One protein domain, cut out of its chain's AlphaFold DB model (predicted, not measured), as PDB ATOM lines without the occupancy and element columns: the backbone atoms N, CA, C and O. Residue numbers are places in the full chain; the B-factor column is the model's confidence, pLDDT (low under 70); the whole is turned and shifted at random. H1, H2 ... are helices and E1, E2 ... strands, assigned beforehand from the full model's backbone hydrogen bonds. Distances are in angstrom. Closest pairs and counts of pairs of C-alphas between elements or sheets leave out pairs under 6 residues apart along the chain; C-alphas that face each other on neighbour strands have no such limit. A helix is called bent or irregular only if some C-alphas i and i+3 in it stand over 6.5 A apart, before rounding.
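This is residues 2 to 176 of the 476 residues of the protein "Ankyrin repeat protein" of Acidovorax soli (UniProt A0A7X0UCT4). The chain is wound in stacked turns: four helices, H1, H4, H6 and H8, stand side by side in one row and run the same way from each to the next. A second row covers one side of it, made of the small two-strand sheet E1 and E2, then the short helix H2, then H5 and H7, with H3 packed on H4. The printed part has 175 residues, with eight named helices and two named strands in the order E1, H1, E2, H2, H3, H4, H5, H6, H7, H8; the sheet, E1 beside E2, is parallel and the class is mostly helix. The whole is compact, with a radius of gyration of the C-alphas of 16.0 A, and it spans 54 by 38 by 28 A.

E1 is residues 8 to 10, and its C-alpha 8 is at (111.705, 149.935, 170.201). H1 is residues 16 to 28, 18.3 A from first to last C-alpha. E2 is residues 36 to 38, H2 residues 43 to 47 and H3 residues 50 to 54. H3 is neither bent nor irregular, but only just: C-alphas 51 and 54 are 6.1 A apart. H4, the longest helix, is residues 60 to 79 and 29.0 A long, beginning at C-alpha 60 at (103.873, 143.558, 199.023). H5 is residues 94 to 103, 15.8 A, and H6 is residues 110 to 119, 14.2 A. H7 is residues 131 to 135. H8 is residues 158 to 171, 20.0 A, ending at C-alpha 171 at (134.975, 132.550, 189.750).

E1, H1 and E2 form a strand-helix-strand unit, two parallel neighbour strands with a helix between them along the chain, and its crossover is right-handed. E1 and E2 run at 21 degrees, with N 10 and O 37 within hydrogen-bond range at 2.8 A and N 37 and O 8 at 2.9 A. The closest C-alphas of H1 and E2 are those of Met 23 and Ile 36, 7.3 A apart. H1 and H4 touch at a shallow tilt of 21 degrees, the same way, with C-alphas 24 and 73 closest at 6.3 A. H2 touches H4, at residues 70 to 78 of H4 alone, with C-alphas 47 and 74 closest at 5.4 A. H2 and H5 only just touch, with 3 pairs of C-alphas within 8 A, the closest being 45 and 94 at 4.5 A. H3 touches H4 at residues 63 to 70 of H4 alone, closest at C-alphas 53 and 63, 5.5 A. H4 touches H6 with residues 71 to 78 alone, at a shallow tilt of 7 degrees, the same way; C-alphas 71 and 113 are closest, at 7.1 A. H5, H6 and H8 form a bundle, three helices side by side. H5 and H6 are a helical hairpin, at a shallow tilt of 25 degrees, opposite ways, with C-alphas 98 and 114 closest at 5.4 A. H6 and H8 touch at a shallow tilt of 6 degrees, the same way, closest at C-alphas 111 and 165, 6.3 A. H7 touches H5, with C-alphas 99 and 135 closest at 4.5 A, and H8, with C-alphas 132 and 166 closest at 6.0 A. H1 and H8 are apart. Every O i to N i+4 pair is within hydrogen-bond range in H1, H2, H4, H6, H7 and H8; H5 has 3 of 6, and H3 has 0 of 1, with 2 of 2 O i to N i+3 pairs within range.

The two C-alphas farthest apart are those of Ala 2 and Asp 152, at 59.2 A. The printed part has no cut. The links from H4 to H5, H6 to H7 and H7 to H8 are long, the last with 22 residues. The mean pLDDT of the printed part is 87.7; it is under 70 at residues 2 to 5, 89 to 90, 106 to 107 and 140 to 144.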
ATOM      1  N   ALA A   2     116.177 142.311 153.542       39.00
ATOM      2  CA  ALA A   2     115.180 142.420 154.606       39.00
ATOM      3  C   ALA A   2     115.518 143.654 155.452       39.00
ATOM      4  O   ALA A   2     116.644 143.771 155.940       39.00
ATOM      5  N   ALA A   3     114.579 144.594 155.563       42.75
ATOM      6  CA  ALA A   3     114.715 145.743 156.446       42.75
ATOM      7  C   ALA A   3     114.999 145.227 157.863       42.75
ATOM      8  O   ALA A   3     114.239 144.423 158.400       42.75
ATOM      9  N   SER A   4     116.123 145.637 158.451       49.41
ATOM     10  CA  SER A   4     116.396 145.348 159.858       49.41
ATOM     11  C   SER A   4     115.267 145.957 160.700       49.41
ATOM     12  O   SER A   4     115.033 147.155 160.556       49.41
ATOM     13  N   PRO A   5     114.573 145.194 161.567       57.72
ATOM     14  CA  PRO A   5     113.492 145.751 162.381       57.72
ATOM     15  C   PRO A   5     114.021 146.891 163.264       57.72
ATOM     16  O   PRO A   5     115.069 146.747 163.900       57.72
ATOM     17  N   SER A   6     113.329 148.031 163.260       81.31
ATOM     18  CA  SER A   6     113.671 149.231 164.035       81.31
ATOM     19  C   SER A   6     113.733 148.939 165.539       81.31
ATOM     20  O   SER A   6     112.998 148.089 166.040       81.31
ATOM     21  N   SER A   7     114.612 149.636 166.265       90.19
ATOM     22  CA  SER A   7     114.638 149.600 167.733       90.19
ATOM     23  C   SER A   7     113.326 150.114 168.327       90.19
ATOM     24  O   SER A   7     112.721 151.027 167.766       90.19
ATOM     25  N   VAL A   8     112.921 149.559 169.470       94.94
ATOM     26  CA  VAL A   8     111.705 149.935 170.201       94.94
ATOM     27  C   VAL A   8     112.091 150.518 171.559       94.94
ATOM     28  O   VAL A   8     112.834 149.897 172.319       94.94
ATOM     29  N   THR A   9     111.561 151.700 171.867       94.00
ATOM     30  CA  THR A   9     111.682 152.336 173.183       94.00
ATOM     31  C   THR A   9     110.293 152.446 173.794       94.00
ATOM     32  O   THR A   9     109.393 152.998 173.170       94.00
ATOM     33  N   LEU A  10     110.134 151.884 174.987       93.94
ATOM     34  CA  LEU A  10     108.948 151.997 175.829       93.94
ATOM     35  C   LEU A  10     109.189 153.096 176.868       93.94
ATOM     36  O   LEU A  10     110.327 153.263 177.294       93.94
ATOM     37  N   GLU A  11     108.160 153.815 177.297       90.88
ATOM     38  CA  GLU A  11     108.291 154.882 178.297       90.88
ATOM     39  C   GLU A  11     107.768 154.438 179.669       90.88
ATOM     40  O   GLU A  11     106.886 153.586 179.765       90.88
ATOM     41  N   TYR A  12     108.321 155.003 180.746       85.06
ATOM     42  CA  TYR A  12     107.948 154.641 182.123       85.06
ATOM     43  C   TYR A  12     106.495 154.980 182.501       85.06
ATOM     44  O   TYR A  12     105.982 154.464 183.492       85.06
ATOM     45  N   ASP A  13     105.827 155.846 181.743       85.69
ATOM     46  CA  ASP A  13     104.482 156.353 182.030       85.69
ATOM     47  C   ASP A  13     103.355 155.338 181.771       85.69
ATOM     48  O   ASP A  13     102.235 155.540 182.240       85.69
ATOM     49  N   ILE A  14     103.644 154.223 181.091       86.56
ATOM     50  CA  ILE A  14     102.660 153.161 180.833       86.56
ATOM     51  C   ILE A  14     102.498 152.175 182.007       86.56
ATOM     52  O   ILE A  14     101.613 151.327 181.964       86.56
ATOM     53  N   GLY A  15     103.316 152.284 183.059       87.81
ATOM     54  CA  GLY A  15     103.239 151.455 184.270       87.81
ATOM     55  C   GLY A  15     103.975 150.109 184.182       87.81
ATOM     56  O   GLY A  15     104.185 149.549 183.101       87.81
ATOM     57  N   PHE A  16     104.381 149.575 185.343       90.25
ATOM     58  CA  PHE A  16     105.285 148.413 185.428       90.25
ATOM     59  C   PHE A  16     104.759 147.150 184.725       90.25
ATOM     60  O   PHE A  16     105.484 146.524 183.950       90.25
ATOM     61  N   ASP A  17     103.507 146.762 184.983       90.88
ATOM     62  CA  ASP A  17     102.960 145.498 184.466       90.88
ATOM     63  C   ASP A  17     102.795 145.541 182.937       90.88
ATOM     64  O   ASP A  17     103.031 144.544 182.252       90.88
ATOM     65  N   ILE A  18     102.458 146.716 182.389       92.62
ATOM     66  CA  ILE A  18     102.342 146.937 180.942       92.62
ATOM     67  C   ILE A  18     103.727 146.909 180.292       92.62
ATOM     68  O   ILE A  18     103.901 146.236 179.276       92.62
ATOM     69  N   LEU A  19     104.724 147.573 180.892       94.00
ATOM     70  CA  LEU A  19     106.115 147.508 180.434       94.00
ATOM     71  C   LEU A  19     106.609 146.065 180.348       94.00
ATOM     72  O   LEU A  19     107.157 145.653 179.325       94.00
ATOM     73  N   LEU A  20     106.405 145.295 181.418       94.44
ATOM     74  CA  LEU A  20     106.834 143.907 181.497       94.44
ATOM     75  C   LEU A  20     106.176 143.050 180.405       94.44
ATOM     76  O   LEU A  20     106.880 142.363 179.660       94.44
ATOM     77  N   ALA A  21     104.848 143.131 180.274       95.56
ATOM     78  CA  ALA A  21     104.095 142.375 179.277       95.56
ATOM     79  C   ALA A  21     104.499 142.742 177.841       95.56
ATOM     80  O   ALA A  21     104.641 141.861 176.989       95.56
ATOM     81  N   GLU A  22     104.726 144.027 177.563       96.81
ATOM     82  CA  GLU A  22     105.109 144.491 176.231       96.81
ATOM     83  C   GLU A  22     106.537 144.068 175.869       96.81
ATOM     84  O   GLU A  22     106.770 143.575 174.764       96.81
ATOM     85  N   MET A  23     107.490 144.163 176.804       96.88
ATOM     86  CA  MET A  23     108.841 143.630 176.596       96.88
ATOM     87  C   MET A  23     108.814 142.125 176.325       96.88
ATOM     88  O   MET A  23     109.446 141.661 175.373       96.88
ATOM     89  N   GLU A  24     108.052 141.360 177.108       97.44
ATOM     90  CA  GLU A  24     107.904 139.923 176.891       97.44
ATOM     91  C   GLU A  24     107.313 139.624 175.504       97.44
ATOM     92  O   GLU A  24     107.854 138.797 174.761       97.44
ATOM     93  N   ARG A  25     106.245 140.331 175.115       97.62
ATOM     94  CA  ARG A  25     105.598 140.195 173.804       97.62
ATOM     95  C   ARG A  25     106.577 140.472 172.663       97.62
ATOM     96  O   ARG A  25     106.644 139.689 171.712       97.62
ATOM     97  N   LEU A  26     107.349 141.553 172.756       97.25
ATOM     98  CA  LEU A  26     108.350 141.939 171.761       97.25
ATOM     99  C   LEU A  26     109.433 140.864 171.609       97.25
ATOM    100  O   LEU A  26     109.686 140.414 170.488       97.25
ATOM    101  N   VAL A  27     110.006 140.387 172.716       97.12
ATOM    102  CA  VAL A  27     111.031 139.329 172.697       97.12
ATOM    103  C   VAL A  27     110.466 138.026 172.117       97.12
ATOM    104  O   VAL A  27     111.099 137.395 171.267       97.12
ATOM    105  N   ARG A  28     109.243 137.634 172.501       96.88
ATOM    106  CA  ARG A  28     108.572 136.432 171.972       96.88
ATOM    107  C   ARG A  28     108.220 136.543 170.490       96.88
ATOM    108  O   ARG A  28     108.251 135.530 169.798       96.88
ATOM    109  N   SER A  29     107.947 137.750 169.990       95.88
ATOM    110  CA  SER A  29     107.723 138.003 168.559       95.88
ATOM    111  C   SER A  29     108.992 137.898 167.697       95.88
ATOM    112  O   SER A  29     108.904 137.947 166.472       95.88
ATOM    113  N   GLY A  30     110.167 137.727 168.319       94.88
ATOM    114  CA  GLY A  30     111.454 137.603 167.633       94.88
ATOM    115  C   GLY A  30     112.256 138.903 167.545       94.88
ATOM    116  O   GLY A  30     113.300 138.916 166.891       94.88
ATOM    117  N   LEU A  31     111.820 139.992 168.193       96.00
ATOM    118  CA  LEU A  31     112.645 141.196 168.299       96.00
ATOM    119  C   LEU A  31     113.830 140.921 169.234       96.00
ATOM    120  O   LEU A  31     113.653 140.488 170.371       96.00
ATOM    121  N   HIS A  32     115.047 141.185 168.755       96.12
ATOM    122  CA  HIS A  32     116.261 140.965 169.539       96.12
ATOM    123  C   HIS A  32     116.263 141.841 170.813       96.12
ATOM    124  O   HIS A  32     116.062 143.052 170.681       96.12
ATOM    125  N   PRO A  33     116.554 141.295 172.013       95.69
ATOM    126  CA  PRO A  33     116.471 142.026 173.287       95.69
ATOM    127  C   PRO A  33     117.254 143.345 173.324       95.69
ATOM    128  O   PRO A  33     116.746 144.360 173.786       95.69
ATOM    129  N   ASP A  34     118.456 143.376 172.745       93.19
ATOM    130  CA  ASP A  34     119.281 144.591 172.624       93.19
ATOM    131  C   ASP A  34     118.649 145.761 171.852       93.19
ATOM    132  O   ASP A  34     119.162 146.883 171.893       93.19
ATOM    133  N   ARG A  35     117.583 145.500 171.087       93.31
ATOM    134  CA  ARG A  35     116.838 146.521 170.340       93.31
ATOM    135  C   ARG A  35     115.671 147.091 171.140       93.31
ATOM    136  O   ARG A  35     114.968 147.945 170.608       93.31
ATOM    137  N   ILE A  36     115.473 146.628 172.371       95.06
ATOM    138  CA  ILE A  36     114.403 147.053 173.267       95.06
ATOM    139  C   ILE A  36     115.009 147.912 174.378       95.06
ATOM    140  O   ILE A  36     116.045 147.582 174.964       95.06
ATOM    141  N   SER A  37     114.350 149.019 174.691       92.88
ATOM    142  CA  SER A  37     114.683 149.849 175.843       92.88
ATOM    143  C   SER A  37     113.465 150.370 176.572       92.88
ATOM    144  O   SER A  37     112.407 150.522 175.969       92.88
ATOM    145  N   VAL A  38     113.662 150.688 177.848       91.06
ATOM    146  CA  VAL A  38     112.720 151.442 178.673       91.06
ATOM    147  C   VAL A  38     113.348 152.809 178.932       91.06
ATOM    148  O   VAL A  38     114.362 152.914 179.623       91.06
ATOM    149  N   SER A  39     112.815 153.840 178.279       88.12
ATOM    150  CA  SER A  39     113.386 155.181 178.163       88.12
ATOM    151  C   SER A  39     114.889 155.104 177.826       88.12
ATOM    152  O   SER A  39     115.280 154.588 176.769       88.12
ATOM    153  N   GLN A  40     115.770 155.563 178.721       85.06
ATOM    154  CA  GLN A  40     117.218 155.499 178.507       85.06
ATOM    155  C   GLN A  40     117.853 154.114 178.751       85.06
ATOM    156  O   GLN A  40     118.945 153.857 178.238       85.06
ATOM    157  N   ASP A  41     117.192 153.201 179.461       85.81
ATOM    158  CA  ASP A  41     117.792 151.951 179.934       85.81
ATOM    159  C   ASP A  41     117.588 150.806 178.931       85.81
ATOM    160  O   ASP A  41     116.533 150.663 178.310       85.81
ATOM    161  N   ALA A  42     118.615 149.978 178.714       90.94
ATOM    162  CA  ALA A  42     118.455 148.782 177.882       90.94
ATOM    163  C   ALA A  42     117.547 147.767 178.597       90.94
ATOM    164  O   ALA A  42     117.677 147.592 179.805       90.94
ATOM    165  N   ALA A  43     116.681 147.050 177.874       92.94
ATOM    166  CA  ALA A  43     115.717 146.130 178.494       92.94
ATOM    167  C   ALA A  43     116.382 145.057 179.381       92.94
ATOM    168  O   ALA A  43     115.919 144.781 180.487       92.94
ATOM    169  N   VAL A  44     117.530 144.518 178.943       94.44
ATOM    170  CA  VAL A  44     118.330 143.565 179.735       94.44
ATOM    171  C   VAL A  44     118.805 144.197 181.048       94.44
ATOM    172  O   VAL A  44     118.685 143.581 182.101       94.44
ATOM    173  N   GLN A  45     119.294 145.441 181.006       91.50
ATOM    174  CA  GLN A  45     119.738 146.177 182.198       91.50
ATOM    175  C   GLN A  45     118.571 146.481 183.136       91.50
ATOM    176  O   GLN A  45     118.684 146.296 184.342       91.50
ATOM    177  N   TRP A  46     117.436 146.902 182.578       92.00
ATOM    178  CA  TRP A  46     116.226 147.188 183.338       92.00
ATOM    179  C   TRP A  46     115.757 145.963 184.136       92.00
ATOM    180  O   TRP A  46     115.436 146.076 185.317       92.00
ATOM    181  N   ALA A  47     115.809 144.767 183.538       93.88
ATOM    182  CA  ALA A  47     115.430 143.524 184.214       93.88
ATOM    183  C   ALA A  47     116.464 143.030 185.251       93.88
ATOM    184  O   ALA A  47     116.161 142.161 186.074       93.88
ATOM    185  N   CYS A  48     117.673 143.603 185.253       92.38
ATOM    186  CA  CYS A  48     118.729 143.297 186.216       92.38
ATOM    187  C   CYS A  48     118.557 144.009 187.565       92.38
ATOM    188  O   CYS A  48     119.425 143.827 188.413       92.38
ATOM    189  N   THR A  49     117.484 144.781 187.795       87.88
ATOM    190  CA  THR A  49     117.182 145.429 189.087       87.88
ATOM    191  C   THR A  49     115.739 145.233 189.549       87.88
ATOM    192  O   THR A  49     114.801 145.505 188.803       87.88
ATOM    193  N   ALA A  50     115.561 144.802 190.804       85.00
ATOM    194  CA  ALA A  50     114.247 144.658 191.436       85.00
ATOM    195  C   ALA A  50     113.628 146.003 191.866       85.00
ATOM    196  O   ALA A  50     112.450 146.050 192.209       85.00
ATOM    197  N   TYR A  51     114.398 147.098 191.817       83.38
ATOM    198  CA  TYR A  51     113.958 148.440 192.215       83.38
ATOM    199  C   TYR A  51     112.636 148.854 191.549       83.38
ATOM    200  O   TYR A  51     111.745 149.402 192.195       83.38
ATOM    201  N   TRP A  52     112.478 148.521 190.266       83.19
ATOM    202  CA  TRP A  52     111.308 148.899 189.476       83.19
ATOM    203  C   TRP A  52     110.008 148.234 189.925       83.19
ATOM    204  O   TRP A  52     108.941 148.783 189.663       83.19
ATOM    205  N   ALA A  53     110.069 147.108 190.644       85.50
ATOM    206  CA  ALA A  53     108.867 146.440 191.141       85.50
ATOM    207  C   ALA A  53     108.037 147.351 192.069       85.50
ATOM    208  O   ALA A  53     106.821 147.189 192.146       85.50
ATOM    209  N   TYR A  54     108.671 148.351 192.695       82.81
ATOM    210  CA  TYR A  54     108.057 149.308 193.619       82.81
ATOM    211  C   TYR A  54     107.553 150.609 192.968       82.81
ATOM    212  O   TYR A  54     106.973 151.443 193.664       82.81
ATOM    213  N   TYR A  55     107.766 150.805 191.660       78.75
ATOM    214  CA  TYR A  55     107.614 152.105 190.983       78.75
ATOM    215  C   TYR A  55     106.230 152.756 191.186       78.75
ATOM    216  O   TYR A  55     106.145 153.915 191.583       78.75
ATOM    217  N   ASP A  56     105.155 151.975 191.044       80.69
ATOM    218  CA  ASP A  56     103.765 152.457 191.137       80.69
ATOM    219  C   ASP A  56     103.108 152.197 192.509       80.69
ATOM    220  O   ASP A  56     101.888 152.088 192.608       80.69
ATOM    221  N   ARG A  57     103.913 152.060 193.577       73.38
ATOM    222  CA  ARG A  57     103.466 151.773 194.961       73.38
ATOM    223  C   ARG A  57     102.473 150.593 195.094       73.38
ATOM    224  O   ARG A  57     101.408 150.763 195.692       73.38
ATOM    225  N   PRO A  58     102.790 149.404 194.550       73.44
ATOM    226  CA  PRO A  58     101.964 148.208 194.740       73.44
ATOM    227  C   PRO A  58     102.009 147.693 196.190       73.44
ATOM    228  O   PRO A  58     102.905 148.050 196.954       73.44
ATOM    229  N   ASP A  59     101.070 146.817 196.558       80.56
ATOM    230  CA  ASP A  59     101.165 146.032 197.795       80.56
ATOM    231  C   ASP A  59     102.300 144.982 197.737       80.56
ATOM    232  O   ASP A  59     102.770 144.604 196.660       80.56
ATOM    233  N   ASP A  60     102.733 144.484 198.900       75.50
ATOM    234  CA  ASP A  60     103.873 143.558 199.023       75.50
ATOM    235  C   ASP A  60     103.680 142.228 198.265       75.50
ATOM    236  O   ASP A  60     104.644 141.648 197.745       75.50
ATOM    237  N   ALA A  61     102.440 141.731 198.170       76.06
ATOM    238  CA  ALA A  61     102.142 140.497 197.444       76.06
ATOM    239  C   ALA A  61     102.334 140.696 195.931       76.06
ATOM    240  O   ALA A  61     102.906 139.841 195.248       76.06
ATOM    241  N   SER A  62     101.928 141.858 195.421       82.69
ATOM    242  CA  SER A  62     102.151 142.276 194.039       82.69
ATOM    243  C   SER A  62     103.639 142.491 193.729       82.69
ATOM    244  O   SER A  62     104.109 142.039 192.682       82.69
ATOM    245  N   VAL A  63     104.428 143.057 194.655       85.88
ATOM    246  CA  VAL A  63     105.892 143.197 194.487       85.88
ATOM    247  C   VAL A  63     106.563 141.846 194.248       85.88
ATOM    248  O   VAL A  63     107.365 141.720 193.323       85.88
ATOM    249  N   THR A  64     106.225 140.829 195.043       86.62
ATOM    250  CA  THR A  64     106.839 139.495 194.922       86.62
ATOM    251  C   THR A  64     106.583 138.894 193.535       86.62
ATOM    252  O   THR A  64     107.519 138.493 192.844       86.62
ATOM    253  N   SER A  65     105.327 138.928 193.077       89.31
ATOM    254  CA  SER A  65     104.943 138.460 191.737       89.31
ATOM    255  C   SER A  65     105.663 139.233 190.621       89.31
ATOM    256  O   SER A  65     106.186 138.642 189.674       89.31
ATOM    257  N   ARG A  66     105.764 140.562 190.758       91.25
ATOM    258  CA  ARG A  66     106.476 141.434 189.811       91.25
ATOM    259  C   ARG A  66     107.963 141.111 189.725       91.25
ATOM    260  O   ARG A  66     108.509 141.066 188.624       91.25
ATOM    261  N   VAL A  67     108.618 140.866 190.859       91.69
ATOM    262  CA  VAL A  67     110.029 140.456 190.910       91.69
ATOM    263  C   VAL A  67     110.232 139.135 190.172       91.69
ATOM    264  O   VAL A  67     111.179 139.026 189.388       91.69
ATOM    265  N   ASP A  68     109.361 138.150 190.390       92.44
ATOM    266  CA  ASP A  68     109.460 136.845 189.735       92.44
ATOM    267  C   ASP A  68     109.222 136.928 188.230       92.44
ATOM    268  O   ASP A  68     109.981 136.345 187.449       92.44
ATOM    269  N   ALA A  69     108.226 137.706 187.811       93.62
ATOM    270  CA  ALA A  69     107.948 137.952 186.404       93.62
ATOM    271  C   ALA A  69     109.115 138.688 185.720       93.62
ATOM    272  O   ALA A  69     109.543 138.312 184.627       93.62
ATOM    273  N   GLN A  70     109.700 139.689 186.383       94.25
ATOM    274  CA  GLN A  70     110.863 140.418 185.873       94.25
ATOM    275  C   GLN A  70     112.100 139.520 185.764       94.25
ATOM    276  O   GLN A  70     112.838 139.592 184.779       94.25
ATOM    277  N   PHE A  71     112.320 138.640 186.741       95.88
ATOM    278  CA  PHE A  71     113.388 137.650 186.677       95.88
ATOM    279  C   PHE A  71     113.181 136.659 185.519       95.88
ATOM    280  O   PHE A  71     114.129 136.334 184.800       95.88
ATOM    281  N   ALA A  72     111.947 136.195 185.297       96.94
ATOM    282  CA  ALA A  72     111.616 135.333 184.165       96.94
ATOM    283  C   ALA A  72     111.861 136.039 182.820       96.94
ATOM    284  O   ALA A  72     112.412 135.431 181.897       96.94
ATOM    285  N   LEU A  73     111.534 137.330 182.728       97.38
ATOM    286  CA  LEU A  73     111.827 138.155 181.559       97.38
ATOM    287  C   LEU A  73     113.339 138.297 181.323       97.38
ATOM    288  O   LEU A  73     113.782 138.163 180.182       97.38
ATOM    289  N   LEU A  74     114.146 138.509 182.373       97.81
ATOM    290  CA  LEU A  74     115.611 138.531 182.262       97.81
ATOM    291  C   LEU A  74     116.140 137.222 181.664       97.81
ATOM    292  O   LEU A  74     116.922 137.254 180.713       97.81
ATOM    293  N   ARG A  75     115.677 136.076 182.176       98.25
ATOM    294  CA  ARG A  75     116.048 134.754 181.646       98.25
ATOM    295  C   ARG A  75     115.687 134.623 180.171       98.25
ATOM    296  O   ARG A  75     116.553 134.276 179.374       98.25
ATOM    297  N   LEU A  76     114.455 134.969 179.803       98.31
ATOM    298  CA  LEU A  76     114.001 134.930 178.414       98.31
ATOM    299  C   LEU A  76     114.870 135.812 177.504       98.31
ATOM    300  O   LEU A  76     115.242 135.392 176.411       98.31
ATOM    301  N   MET A  77     115.204 137.030 177.934       98.19
ATOM    302  CA  MET A  77     116.042 137.934 177.147       98.19
ATOM    303  C   MET A  77     117.446 137.364 176.928       98.19
ATOM    304  O   MET A  77     117.946 137.395 175.805       98.19
ATOM    305  N   LEU A  78     118.071 136.796 177.957       98.00
ATOM    306  CA  LEU A  78     119.398 136.188 177.825       98.00
ATOM    307  C   LEU A  78     119.359 134.937 176.927       98.00
ATOM    308  O   LEU A  78     120.199 134.797 176.042       98.00
ATOM    309  N   GLU A  79     118.331 134.088 177.046       97.19
ATOM    310  CA  GLU A  79     118.104 132.936 176.149       97.19
ATOM    311  C   GLU A  79     117.907 133.345 174.677       97.19
ATOM    312  O   GLU A  79     118.234 132.587 173.762       97.19
ATOM    313  N   LYS A  80     117.370 134.545 174.431       97.56
ATOM    314  CA  LYS A  80     117.183 135.121 173.089       97.56
ATOM    315  C   LYS A  80     118.365 135.966 172.605       97.56
ATOM    316  O   LYS A  80     118.232 136.648 171.590       97.56
ATOM    317  N   GLY A  81     119.514 135.894 173.280       95.94
ATOM    318  CA  GLY A  81     120.761 136.520 172.838       95.94
ATOM    319  C   GLY A  81     120.947 137.969 173.280       95.94
ATOM    320  O   GLY A  81     121.747 138.680 172.680       95.94
ATOM    321  N   GLY A  82     120.225 138.430 174.307       96.06
ATOM    322  CA  GLY A  82     120.516 139.719 174.935       96.06
ATOM    323  C   GLY A  82     121.954 139.758 175.458       96.06
ATOM    324  O   GLY A  82     122.364 138.850 176.178       96.06
ATOM    325  N   ASP A  83     122.719 140.787 175.095       94.19
ATOM    326  CA  ASP A  83     124.141 140.867 175.437       94.19
ATOM    327  C   ASP A  83     124.327 141.306 176.907       94.19
ATOM    328  O   ASP A  83     124.037 142.462 177.251       94.19
ATOM    329  N   PRO A  84     124.859 140.434 177.792       93.94
ATOM    330  CA  PRO A  84     125.071 140.753 179.205       93.94
ATOM    331  C   PRO A  84     126.189 141.785 179.435       93.94
ATOM    332  O   PRO A  84     126.381 142.252 180.558       93.94
ATOM    333  N   ASN A  85     126.931 142.156 178.387       93.06
ATOM    334  CA  ASN A  85     128.005 143.145 178.414       93.06
ATOM    335  C   ASN A  85     127.628 144.456 177.720       93.06
ATOM    336  O   ASN A  85     128.452 145.378 177.665       93.06
ATOM    337  N   ARG A  86     126.407 144.559 177.186       88.50
ATOM    338  CA  ARG A  86     125.984 145.742 176.450       88.50
ATOM    339  C   ARG A  86     125.969 146.959 177.358       88.50
ATOM    340  O   ARG A  86     125.360 146.960 178.428       88.50
ATOM    341  N   ARG A  87     126.607 148.023 176.882       84.75
ATOM    342  CA  ARG A  87     126.607 149.333 177.530       84.75
ATOM    343  C   ARG A  87     125.653 150.247 176.773       84.75
ATOM    344  O   ARG A  87     125.739 150.348 175.551       84.75
ATOM    345  N   LYS A  88     124.731 150.893 177.486       73.06
ATOM    346  CA  LYS A  88     123.825 151.891 176.899       73.06
ATOM    347  C   LYS A  88     123.837 153.182 177.712       73.06
ATOM    348  O   LYS A  88     124.420 154.164 177.269       73.06
ATOM    349  N   ASN A  89     123.246 153.170 178.902       68.00
ATOM    350  CA  ASN A  89     123.141 154.347 179.765       68.00
ATOM    351  C   ASN A  89     124.207 154.340 180.875       68.00
ATOM    352  O   ASN A  89     124.610 153.270 181.336       68.00
ATOM    353  N   ARG A  90     124.706 155.527 181.262       65.62
ATOM    354  CA  ARG A  90     125.808 155.752 182.234       65.62
ATOM    355  C   ARG A  90     127.069 154.903 182.002       65.62
ATOM    356  O   ARG A  90     127.930 154.806 182.868       65.62
ATOM    357  N   ASN A  91     127.189 154.303 180.817       71.06
ATOM    358  CA  ASN A  91     128.198 153.305 180.478       71.06
ATOM    359  C   ASN A  91     128.185 152.049 181.391       71.06
ATOM    360  O   ASN A  91     129.207 151.367 181.492       71.06
ATOM    361  N   SER A  92     127.051 151.743 182.043       83.62
ATOM    362  CA  SER A  92     126.881 150.563 182.909       83.62
ATOM    363  C   SER A  92     126.557 149.310 182.081       83.62
ATOM    364  O   SER A  92     126.019 149.433 180.980       83.62
ATOM    365  N   THR A  93     126.899 148.116 182.576       91.88
ATOM    366  CA  THR A  93     126.548 146.807 181.985       91.88
ATOM    367  C   THR A  93     125.429 146.138 182.798       91.88
ATOM    368  O   THR A  93     125.285 146.451 183.979       91.88
ATOM    369  N   PRO A  94     124.663 145.181 182.234       94.38
ATOM    370  CA  PRO A  94     123.748 144.334 183.009       94.38
ATOM    371  C   PRO A  94     124.384 143.746 184.277       94.38
ATOM    372  O   PRO A  94     123.792 143.796 185.351       94.38
ATOM    373  N   LEU A  95     125.633 143.278 184.171       94.81
ATOM    374  CA  LEU A  95     126.383 142.749 185.308       94.81
ATOM    375  C   LEU A  95     126.641 143.803 186.395       94.81
ATOM    376  O   LEU A  95     126.475 143.505 187.576       94.81
ATOM    377  N   ALA A  96     127.021 145.027 186.014       92.19
ATOM    378  CA  ALA A  96     127.204 146.119 186.968       92.19
ATOM    379  C   ALA A  96     125.893 146.430 187.708       92.19
ATOM    380  O   ALA A  96     125.909 146.519 188.930       92.19
ATOM    381  N   VAL A  97     124.752 146.469 187.007       91.75
ATOM    382  CA  VAL A  97     123.426 146.665 187.630       91.75
ATOM    383  C   VAL A  97     123.085 145.544 188.623       91.75
ATOM    384  O   VAL A  97     122.513 145.819 189.675       91.75
ATOM    385  N   CYS A  98     123.465 144.291 188.348       93.62
ATOM    386  CA  CYS A  98     123.330 143.214 189.335       93.62
ATOM    387  C   CYS A  98     124.219 143.441 190.566       93.62
ATOM    388  O   CYS A  98     123.743 143.284 191.686       93.62
ATOM    389  N   CYS A  99     125.484 143.831 190.372       92.56
ATOM    390  CA  CYS A  99     126.417 144.106 191.473       92.56
ATOM    391  C   CYS A  99     125.917 145.252 192.365       92.56
ATOM    392  O   CYS A  99     126.040 145.210 193.582       92.56
ATOM    393  N   GLU A 100     125.297 146.263 191.766       89.38
ATOM    394  CA  GLU A 100     124.727 147.399 192.480       89.38
ATOM    395  C   GLU A 100     123.610 147.015 193.463       89.38
ATOM    396  O   GLU A 100     123.357 147.756 194.409       89.38
ATOM    397  N   GLN A 101     122.922 145.885 193.286       88.75
ATOM    398  CA  GLN A 101     121.840 145.514 194.205       88.75
ATOM    399  C   GLN A 101     122.338 145.231 195.622       88.75
ATOM    400  O   GLN A 101     121.637 145.543 196.581       88.75
ATOM    401  N   PHE A 102     123.566 144.724 195.738       88.69
ATOM    402  CA  PHE A 102     124.183 144.309 196.996       88.69
ATOM    403  C   PHE A 102     124.561 145.467 197.917       88.69
ATOM    404  O   PHE A 102     125.101 145.231 198.983       88.69
ATOM    405  N   SER A 103     124.318 146.726 197.533       78.12
ATOM    406  CA  SER A 103     124.585 147.881 198.401       78.12
ATOM    407  C   SER A 103     123.328 148.460 199.068       78.12
ATOM    408  O   SER A 103     123.397 149.538 199.664       78.12
ATOM    409  N   SER A 104     122.169 147.812 198.928       76.00
ATOM    410  CA  SER A 104     120.892 148.255 199.505       76.00
ATOM    411  C   SER A 104     120.095 147.068 200.041       76.00
ATOM    412  O   SER A 104     120.292 145.956 199.580       76.00
ATOM    413  N   TYR A 105     119.131 147.299 200.934       70.31
ATOM    414  CA  TYR A 105     118.362 146.220 201.577       70.31
ATOM    415  C   TYR A 105     117.265 145.584 200.699       70.31
ATOM    416  O   TYR A 105     116.439 144.814 201.181       70.31
ATOM    417  N   SER A 106     117.197 145.934 199.411       63.69
ATOM    418  CA  SER A 106     116.160 145.479 198.472       63.69
ATOM    419  C   SER A 106     116.698 144.414 197.508       63.69
ATOM    420  O   SER A 106     116.547 144.524 196.292       63.69
ATOM    421  N   GLU A 107     117.330 143.375 198.057       65.81
ATOM    422  CA  GLU A 107     118.098 142.347 197.332       65.81
ATOM    423  C   GLU A 107     117.251 141.193 196.767       65.81
ATOM    424  O   GLU A 107     117.709 140.048 196.682       65.81
ATOM    425  N   HIS A 108     115.997 141.443 196.386       81.06
ATOM    426  CA  HIS A 108     115.107 140.367 195.939       81.06
ATOM    427  C   HIS A 108     115.708 139.620 194.754       81.06
ATOM    428  O   HIS A 108     115.767 140.159 193.651       81.06
ATOM    429  N   ARG A 109     116.130 138.368 194.968       90.12
ATOM    430  CA  ARG A 109     116.787 137.507 193.969       90.12
ATOM    431  C   ARG A 109     118.059 138.126 193.356       90.12
ATOM    432  O   ARG A 109     118.364 137.869 192.189       90.12
ATOM    433  N   ALA A 110     118.797 138.949 194.109       92.31
ATOM    434  CA  ALA A 110     120.027 139.601 193.641       92.31
ATOM    435  C   ALA A 110     121.095 138.583 193.198       92.31
ATOM    436  O   ALA A 110     121.599 138.655 192.074       92.31
ATOM    437  N   LEU A 111     121.362 137.575 194.038       94.75
ATOM    438  CA  LEU A 111     122.287 136.473 193.733       94.75
ATOM    439  C   LEU A 111     121.869 135.690 192.486       94.75
ATOM    440  O   LEU A 111     122.695 135.390 191.626       94.75
ATOM    441  N   GLU A 112     120.579 135.392 192.349       96.25
ATOM    442  CA  GLU A 112     120.072 134.644 191.199       96.25
ATOM    443  C   GLU A 112     120.212 135.444 189.899       96.25
ATOM    444  O   GLU A 112     120.574 134.875 188.868       96.25
ATOM    445  N   ARG A 113     119.956 136.762 189.930       96.12
ATOM    446  CA  ARG A 113     120.163 137.640 188.767       96.12
ATOM    447  C   ARG A 113     121.636 137.700 188.384       96.12
ATOM    448  O   ARG A 113     121.953 137.526 187.210       96.12
ATOM    449  N   LEU A 114     122.521 137.880 189.366       97.19
ATOM    450  CA  LEU A 114     123.965 137.872 189.145       97.19
ATOM    451  C   LEU A 114     124.410 136.556 188.493       97.19
ATOM    452  O   LEU A 114     125.085 136.575 187.466       97.19
ATOM    453  N   GLY A 115     123.978 135.417 189.041       97.94
ATOM    454  CA  GLY A 115     124.326 134.095 188.518       97.94
ATOM    455  C   GLY A 115     123.829 133.872 187.098       97.94
ATOM    456  O   GLY A 115     124.555 133.333 186.267       97.94
ATOM    457  N   LEU A 116     122.623 134.345 186.790       97.94
ATOM    458  CA  LEU A 116     122.042 134.240 185.459       97.94
ATOM    459  C   LEU A 116     122.798 135.088 184.421       97.94
ATOM    460  O   LEU A 116     123.078 134.604 183.326       97.94
ATOM    461  N   VAL A 117     123.169 136.325 184.765       97.88
ATOM    462  CA  VAL A 117     123.946 137.209 183.878       97.88
ATOM    463  C   VAL A 117     125.363 136.675 183.662       97.88
ATOM    464  O   VAL A 117     125.853 136.682 182.531       97.88
ATOM    465  N   LEU A 118     126.013 136.164 184.713       98.25
ATOM    466  CA  LEU A 118     127.323 135.515 184.606       98.25
ATOM    467  C   LEU A 118     127.258 134.260 183.724       98.25
ATOM    468  O   LEU A 118     128.072 134.111 182.815       98.25
ATOM    469  N   ALA A 119     126.251 133.402 183.919       97.69
ATOM    470  CA  ALA A 119     126.042 132.204 183.102       97.69
ATOM    471  C   ALA A 119     125.785 132.526 181.618       97.69
ATOM    472  O   ALA A 119     126.149 131.741 180.746       97.69
ATOM    473  N   ALA A 120     125.201 133.692 181.323       97.50
ATOM    474  CA  ALA A 120     125.006 134.182 179.961       97.50
ATOM    475  C   ALA A 120     126.271 134.805 179.327       97.50
ATOM    476  O   ALA A 120     126.223 135.232 178.174       97.50
ATOM    477  N   GLY A 121     127.400 134.860 180.045       96.88
ATOM    478  CA  GLY A 121     128.667 135.414 179.550       96.88
ATOM    479  C   GLY A 121     128.926 136.874 179.942       96.88
ATOM    480  O   GLY A 121     129.681 137.571 179.257       96.88
ATOM    481  N   GLY A 122     128.294 137.365 181.013       96.81
ATOM    482  CA  GLY A 122     128.648 138.649 181.618       96.81
ATOM    483  C   GLY A 122     130.094 138.640 182.120       96.81
ATOM    484  O   GLY A 122     130.469 137.777 182.906       96.81
ATOM    485  N   ASP A 123     130.906 139.594 181.664       96.31
ATOM    486  CA  ASP A 123     132.328 139.692 182.000       96.31
ATOM    487  C   ASP A 123     132.547 140.775 183.075       96.31
ATOM    488  O   ASP A 123     132.362 141.967 182.789       96.31
ATOM    489  N   PRO A 124     132.978 140.410 184.300       96.38
ATOM    490  CA  PRO A 124     133.235 141.366 185.382       96.38
ATOM    491  C   PRO A 124     134.345 142.371 185.077       96.38
ATOM    492  O   PRO A 124     134.425 143.398 185.742       96.38
ATOM    493  N   ARG A 125     135.178 142.132 184.060       94.94
ATOM    494  CA  ARG A 125     136.231 143.065 183.625       94.94
ATOM    495  C   ARG A 125     135.715 144.107 182.633       94.94
ATOM    496  O   ARG A 125     136.423 145.050 182.295       94.94
ATOM    497  N   LYS A 126     134.484 143.940 182.136       92.69
ATOM    498  CA  LYS A 126     133.816 144.883 181.231       92.69
ATOM    499  C   LYS A 126     132.872 145.828 181.961       92.69
ATOM    500  O   LYS A 126     132.101 146.513 181.292       92.69
ATOM    501  N   THR A 127     132.897 145.908 183.281       91.00
ATOM    502  CA  THR A 127     132.196 146.965 184.016       91.00
ATOM    503  C   THR A 127     132.962 148.296 183.900       91.00
ATOM    504  O   THR A 127     134.069 148.354 183.361       91.00
ATOM    505  N   LYS A 128     132.332 149.409 184.291       88.19
ATOM    506  CA  LYS A 128     132.980 150.733 184.315       88.19
ATOM    507  C   LYS A 128     133.936 150.853 185.508       88.19
ATOM    508  O   LYS A 128     135.084 151.240 185.321       88.19
ATOM    509  N   GLU A 129     133.430 150.508 186.688       90.06
ATOM    510  CA  GLU A 129     134.180 150.328 187.933       90.06
ATOM    511  C   GLU A 129     134.400 148.830 188.183       90.06
ATOM    512  O   GLU A 129     133.602 148.036 187.681       90.06
ATOM    513  N   PRO A 130     135.412 148.401 188.957       94.00
ATOM    514  CA  PRO A 130     135.621 146.987 189.261       94.00
ATOM    515  C   PRO A 130     134.365 146.346 189.861       94.00
ATOM    516  O   PRO A 130     133.823 146.848 190.844       94.00
ATOM    517  N   ALA A 131     133.903 145.226 189.294       95.19
ATOM    518  CA  ALA A 131     132.651 144.586 189.711       95.19
ATOM    519  C   ALA A 131     132.619 144.245 191.216       95.19
ATOM    520  O   ALA A 131     131.594 144.429 191.869       95.19
ATOM    521  N   LEU A 132     133.760 143.822 191.774       96.00
ATOM    522  CA  LEU A 132     133.918 143.568 193.210       96.00
ATOM    523  C   LEU A 132     133.693 144.840 194.034       96.00
ATOM    524  O   LEU A 132     132.982 144.806 195.032       96.00
ATOM    525  N   CYS A 133     134.243 145.975 193.596       93.19
ATOM    526  CA  CYS A 133     134.049 147.255 194.269       93.19
ATOM    527  C   CYS A 133     132.590 147.721 194.175       93.19
ATOM    528  O   CYS A 133     132.043 148.186 195.170       93.19
ATOM    529  N   ILE A 134     131.929 147.547 193.020       92.31
ATOM    530  CA  ILE A 134     130.498 147.866 192.860       92.31
ATOM    531  C   ILE A 134     129.655 147.055 193.856       92.31
ATOM    532  O   ILE A 134     128.818 147.628 194.553       92.31
ATOM    533  N   ALA A 135     129.907 145.746 193.967       93.06
ATOM    534  CA  ALA A 135     129.211 144.867 194.911       93.06
ATOM    535  C   ALA A 135     129.471 145.237 196.383       93.06
ATOM    536  O   ALA A 135     128.597 145.070 197.225       93.06
ATOM    537  N   LEU A 136     130.647 145.797 196.688       91.06
ATOM    538  CA  LEU A 136     130.992 146.349 198.004       91.06
ATOM    539  C   LEU A 136     130.413 147.752 198.261       91.06
ATOM    540  O   LEU A 136     130.684 148.347 199.304       91.06
ATOM    541  N   GLY A 137     129.629 148.292 197.327       87.31
ATOM    542  CA  GLY A 137     128.953 149.575 197.477       87.31
ATOM    543  C   GLY A 137     129.712 150.775 196.926       87.31
ATOM    544  O   GLY A 137     129.371 151.902 197.279       87.31
ATOM    545  N   LEU A 138     130.706 150.579 196.053       86.38
ATOM    546  CA  LEU A 138     131.279 151.674 195.270       86.38
ATOM    547  C   LEU A 138     130.231 152.188 194.274       86.38
ATOM    548  O   LEU A 138     129.723 151.435 193.442       86.38
ATOM    549  N   ARG A 139     129.925 153.486 194.339       75.81
ATOM    550  CA  ARG A 139     128.953 154.138 193.452       75.81
ATOM    551  C   ARG A 139     129.590 155.245 192.620       75.81
ATOM    552  O   ARG A 139     130.575 155.862 193.016       75.81
ATOM    553  N   ASP A 140     128.935 155.560 191.501       62.00
ATOM    554  CA  ASP A 140     129.293 156.674 190.609       62.00
ATOM    555  C   ASP A 140     129.315 158.043 191.325       62.00
ATOM    556  O   ASP A 140     129.959 158.986 190.858       62.00
ATOM    557  N   MET A 141     128.617 158.186 192.459       55.69
ATOM    558  CA  MET A 141     128.647 159.416 193.247       55.69
ATOM    559  C   MET A 141     129.918 159.474 194.094       55.69
ATOM    560  O   MET A 141     130.011 158.827 195.130       55.69
ATOM    561  N   ARG A 142     130.884 160.289 193.648       57.28
ATOM    562  CA  ARG A 142     131.977 160.879 194.455       57.28
ATOM    563  C   ARG A 142     132.901 159.904 195.199       57.28
ATOM    564  O   ARG A 142     133.790 160.359 195.912       57.28
ATOM    565  N   GLY A 143     132.762 158.595 194.988       53.94
ATOM    566  CA  GLY A 143     133.517 157.565 195.699       53.94
ATOM    567  C   GLY A 143     133.055 157.231 197.085       53.94
ATOM    568  O   GLY A 143     133.872 156.778 197.886       53.94
ATOM    569  N   GLU A 144     131.796 157.509 197.370       62.59
ATOM    570  CA  GLU A 144     131.178 157.072 198.602       62.59
ATOM    571  C   GLU A 144     131.131 155.540 198.595       62.59
ATOM    572  O   GLU A 144     130.734 154.918 197.604       62.59
ATOM    573  N   ILE A 145     131.587 154.939 199.692       70.75
ATOM    574  CA  ILE A 145     131.445 153.508 199.931       70.75
ATOM    575  C   ILE A 145     130.150 153.334 200.712       70.75
ATOM    576  O   ILE A 145     130.063 153.730 201.874       70.75
ATOM    577  N   PHE A 146     129.143 152.744 200.079       70.75
ATOM    578  CA  PHE A 146     127.881 152.421 200.733       70.75
ATOM    579  C   PHE A 146     128.010 151.083 201.465       70.75
ATOM    580  O   PHE A 146     127.584 150.043 200.965       70.75
ATOM    581  N   SER A 147     128.579 151.114 202.671       70.62
ATOM    582  CA  SER A 147     128.807 149.943 203.534       70.62
ATOM    583  C   SER A 147     127.560 149.387 204.224       70.62
ATOM    584  O   SER A 147     127.682 148.604 205.164       70.62
ATOM    585  N   MET A 148     126.366 149.726 203.729       72.31
ATOM    586  CA  MET A 148     125.074 149.273 204.262       72.31
ATOM    587  C   MET A 148     125.008 147.771 204.593       72.31
ATOM    588  O   MET A 148     124.494 147.444 205.659       72.31
ATOM    589  N   PRO A 149     125.565 146.855 203.775       71.25
ATOM    590  CA  PRO A 149     125.491 145.416 204.053       71.25
ATOM    591  C   PRO A 149     126.297 144.945 205.268       71.25
ATOM    592  O   PRO A 149     126.109 143.822 205.725       71.25
ATOM    593  N   PHE A 150     127.220 145.770 205.768       78.56
ATOM    594  CA  PHE A 150     128.155 145.413 206.837       78.56
ATOM    595  C   PHE A 150     127.901 146.180 208.137       78.56
ATOM    596  O   PHE A 150     128.737 146.146 209.037       78.56
ATOM    597  N   ARG A 151     126.773 146.886 208.229       77.25
ATOM    598  CA  ARG A 151     126.372 147.599 209.440       77.25
ATOM    599  C   ARG A 151     125.774 146.636 210.458       77.25
ATOM    600  O   ARG A 151     125.157 145.640 210.087       77.25
ATOM    601  N   ASP A 152     125.861 147.000 211.733       74.62
ATOM    602  CA  ASP A 152     125.252 146.235 212.830       74.62
ATOM    603  C   ASP A 152     123.719 146.116 212.706       74.62
ATOM    604  O   ASP A 152     123.125 145.187 213.249       74.62
ATOM    605  N   ASP A 153     123.073 147.052 211.997       78.81
ATOM    606  CA  ASP A 153     121.630 147.075 211.741       78.81
ATOM    607  C   ASP A 153     121.215 146.410 210.414       78.81
ATOM    608  O   ASP A 153     120.028 146.413 210.077       78.81
ATOM    609  N   ALA A 154     122.158 145.826 209.665       79.25
ATOM    610  CA  ALA A 154     121.851 145.116 208.428       79.25
ATOM    611  C   ALA A 154     121.029 143.838 208.712       79.25
ATOM    612  O   ALA A 154     121.299 143.126 209.687       79.25
ATOM    613  N   PRO A 155     120.034 143.488 207.872       81.88
ATOM    614  CA  PRO A 155     119.267 142.266 208.079       81.88
ATOM    615  C   PRO A 155     120.157 141.021 207.965       81.88
ATOM    616  O   PRO A 155     121.052 140.953 207.118       81.88
ATOM    617  N   ALA A 156     119.869 140.008 208.786       81.31
ATOM    618  CA  ALA A 156     120.627 138.759 208.804       81.31
ATOM    619  C   ALA A 156     120.764 138.156 207.393       81.31
ATOM    620  O   ALA A 156     119.783 138.066 206.653       81.31
ATOM    621  N   GLY A 157     121.979 137.738 207.031       83.88
ATOM    622  CA  GLY A 157     122.277 137.135 205.731       83.88
ATOM    623  C   GLY A 157     122.690 138.109 204.623       83.88
ATOM    624  O   GLY A 157     123.159 137.638 203.590       83.88
ATOM    625  N   HIS A 158     122.573 139.434 204.804       82.81
ATOM    626  CA  HIS A 158     123.031 140.395 203.782       82.81
ATOM    627  C   HIS A 158     124.547 140.312 203.567       82.81
ATOM    628  O   HIS A 158     125.007 140.193 202.435       82.81
ATOM    629  N   ALA A 159     125.342 140.289 204.643       87.31
ATOM    630  CA  ALA A 159     126.791 140.122 204.534       87.31
ATOM    631  C   ALA A 159     127.156 138.803 203.824       87.31
ATOM    632  O   ALA A 159     128.016 138.789 202.943       87.31
ATOM    633  N   GLU A 160     126.468 137.702 204.149       90.12
ATOM    634  CA  GLU A 160     126.614 136.416 203.463       90.12
ATOM    635  C   GLU A 160     126.282 136.502 201.969       90.12
ATOM    636  O   GLU A 160     127.005 135.915 201.161       90.12
ATOM    637  N   ALA A 161     125.235 137.237 201.585       91.50
ATOM    638  CA  ALA A 161     124.890 137.456 200.184       91.50
ATOM    639  C   ALA A 161     125.987 138.240 199.449       91.50
ATOM    640  O   ALA A 161     126.371 137.854 198.343       91.50
ATOM    641  N   VAL A 162     126.572 139.266 200.078       92.69
ATOM    642  CA  VAL A 162     127.724 139.980 199.505       92.69
ATOM    643  C   VAL A 162     128.913 139.036 199.319       92.69
ATOM    644  O   VAL A 162     129.490 139.000 198.236       92.69
ATOM    645  N   TYR A 163     129.266 138.218 200.317       94.94
ATOM    646  CA  TYR A 163     130.365 137.251 200.179       94.94
ATOM    647  C   TYR A 163     130.130 136.254 199.038       94.94
ATOM    648  O   TYR A 163     131.045 135.998 198.254       94.94
ATOM    649  N   GLN A 164     128.904 135.743 198.894       96.38
ATOM    650  CA  GLN A 164     128.535 134.863 197.781       96.38
ATOM    651  C   GLN A 164     128.648 135.573 196.426       96.38
ATOM    652  O   GLN A 164     129.168 134.996 195.472       96.38
ATOM    653  N   ALA A 165     128.227 136.835 196.337       96.25
ATOM    654  CA  ALA A 165     128.364 137.624 195.119       96.25
ATOM    655  C   ALA A 165     129.835 137.830 194.729       96.25
ATOM    656  O   ALA A 165     130.199 137.638 193.568       96.25
ATOM    657  N   LEU A 166     130.698 138.163 195.697       97.44
ATOM    658  CA  LEU A 166     132.140 138.294 195.470       97.44
ATOM    659  C   LEU A 166     132.750 136.979 194.974       97.44
ATOM    660  O   LEU A 166     133.557 136.995 194.047       97.44
ATOM    661  N   ASP A 167     132.331 135.844 195.533       98.31
ATOM    662  CA  ASP A 167     132.749 134.522 195.063       98.31
ATOM    663  C   ASP A 167     132.371 134.255 193.612       98.31
ATOM    664  O   ASP A 167     133.214 133.838 192.816       98.31
ATOM    665  N   MET A 168     131.119 134.524 193.252       98.50
ATOM    666  CA  MET A 168     130.631 134.343 191.886       98.50
ATOM    667  C   MET A 168     131.408 135.221 190.898       98.50
ATOM    668  O   MET A 168     131.786 134.759 189.822       98.50
ATOM    669  N   LEU A 169     131.695 136.469 191.275       98.56
ATOM    670  CA  LEU A 169     132.477 137.400 190.461       98.56
ATOM    671  C   LEU A 169     133.927 136.933 190.282       98.56
ATOM    672  O   LEU A 169     134.442 136.962 189.165       98.56
ATOM    673  N   LEU A 170     134.581 136.467 191.348       98.50
ATOM    674  CA  LEU A 170     135.950 135.944 191.286       98.50
ATOM    675  C   LEU A 170     136.034 134.669 190.442       98.50
ATOM    676  O   LEU A 170     136.928 134.547 189.607       98.50
ATOM    677  N   GLN A 171     135.075 133.751 190.589       98.06
ATOM    678  CA  GLN A 171     134.975 132.550 189.750       98.06
ATOM    679  C   GLN A 171     134.767 132.895 188.268       98.06
ATOM    680  O   GLN A 171     135.262 132.185 187.395       98.06
ATOM    681  N   ALA A 172     134.088 134.009 187.983       97.94
ATOM    682  CA  ALA A 172     133.913 134.543 186.636       97.94
ATOM    683  C   ALA A 172     135.109 135.374 186.122       97.94
ATOM    684  O   ALA A 172     135.041 135.935 185.027       97.94
ATOM    685  N   GLY A 173     136.213 135.454 186.874       97.44
ATOM    686  CA  GLY A 173     137.445 136.121 186.452       97.44
ATOM    687  C   GLY A 173     137.509 137.618 186.757       97.44
ATOM    688  O   GLY A 173     138.233 138.342 186.071       97.44
ATOM    689  N   ALA A 174     136.758 138.101 187.753       97.94
ATOM    690  CA  ALA A 174     136.952 139.449 188.280       97.94
ATOM    691  C   ALA A 174     138.379 139.610 188.825       97.94
ATOM    692  O   ALA A 174     138.890 138.732 189.520       97.94
ATOM    693  N   ASP A 175     139.009 140.744 188.528       97.62
ATOM    694  CA  ASP A 175     140.333 141.066 189.050       97.62
ATOM    695  C   ASP A 175     140.213 141.604 190.483       97.62
ATOM    696  O   ASP A 175     139.625 142.663 190.717       97.62
ATOM    697  N   ILE A 176     140.758 140.849 191.439       97.81
ATOM    698  CA  ILE A 176     140.734 141.175 192.870       97.81
ATOM    699  C   ILE A 176     141.616 142.377 193.224       97.81
ATOM    700  O   ILE A 176     141.409 142.993 194.267       97.81
TER     701      ILE A 176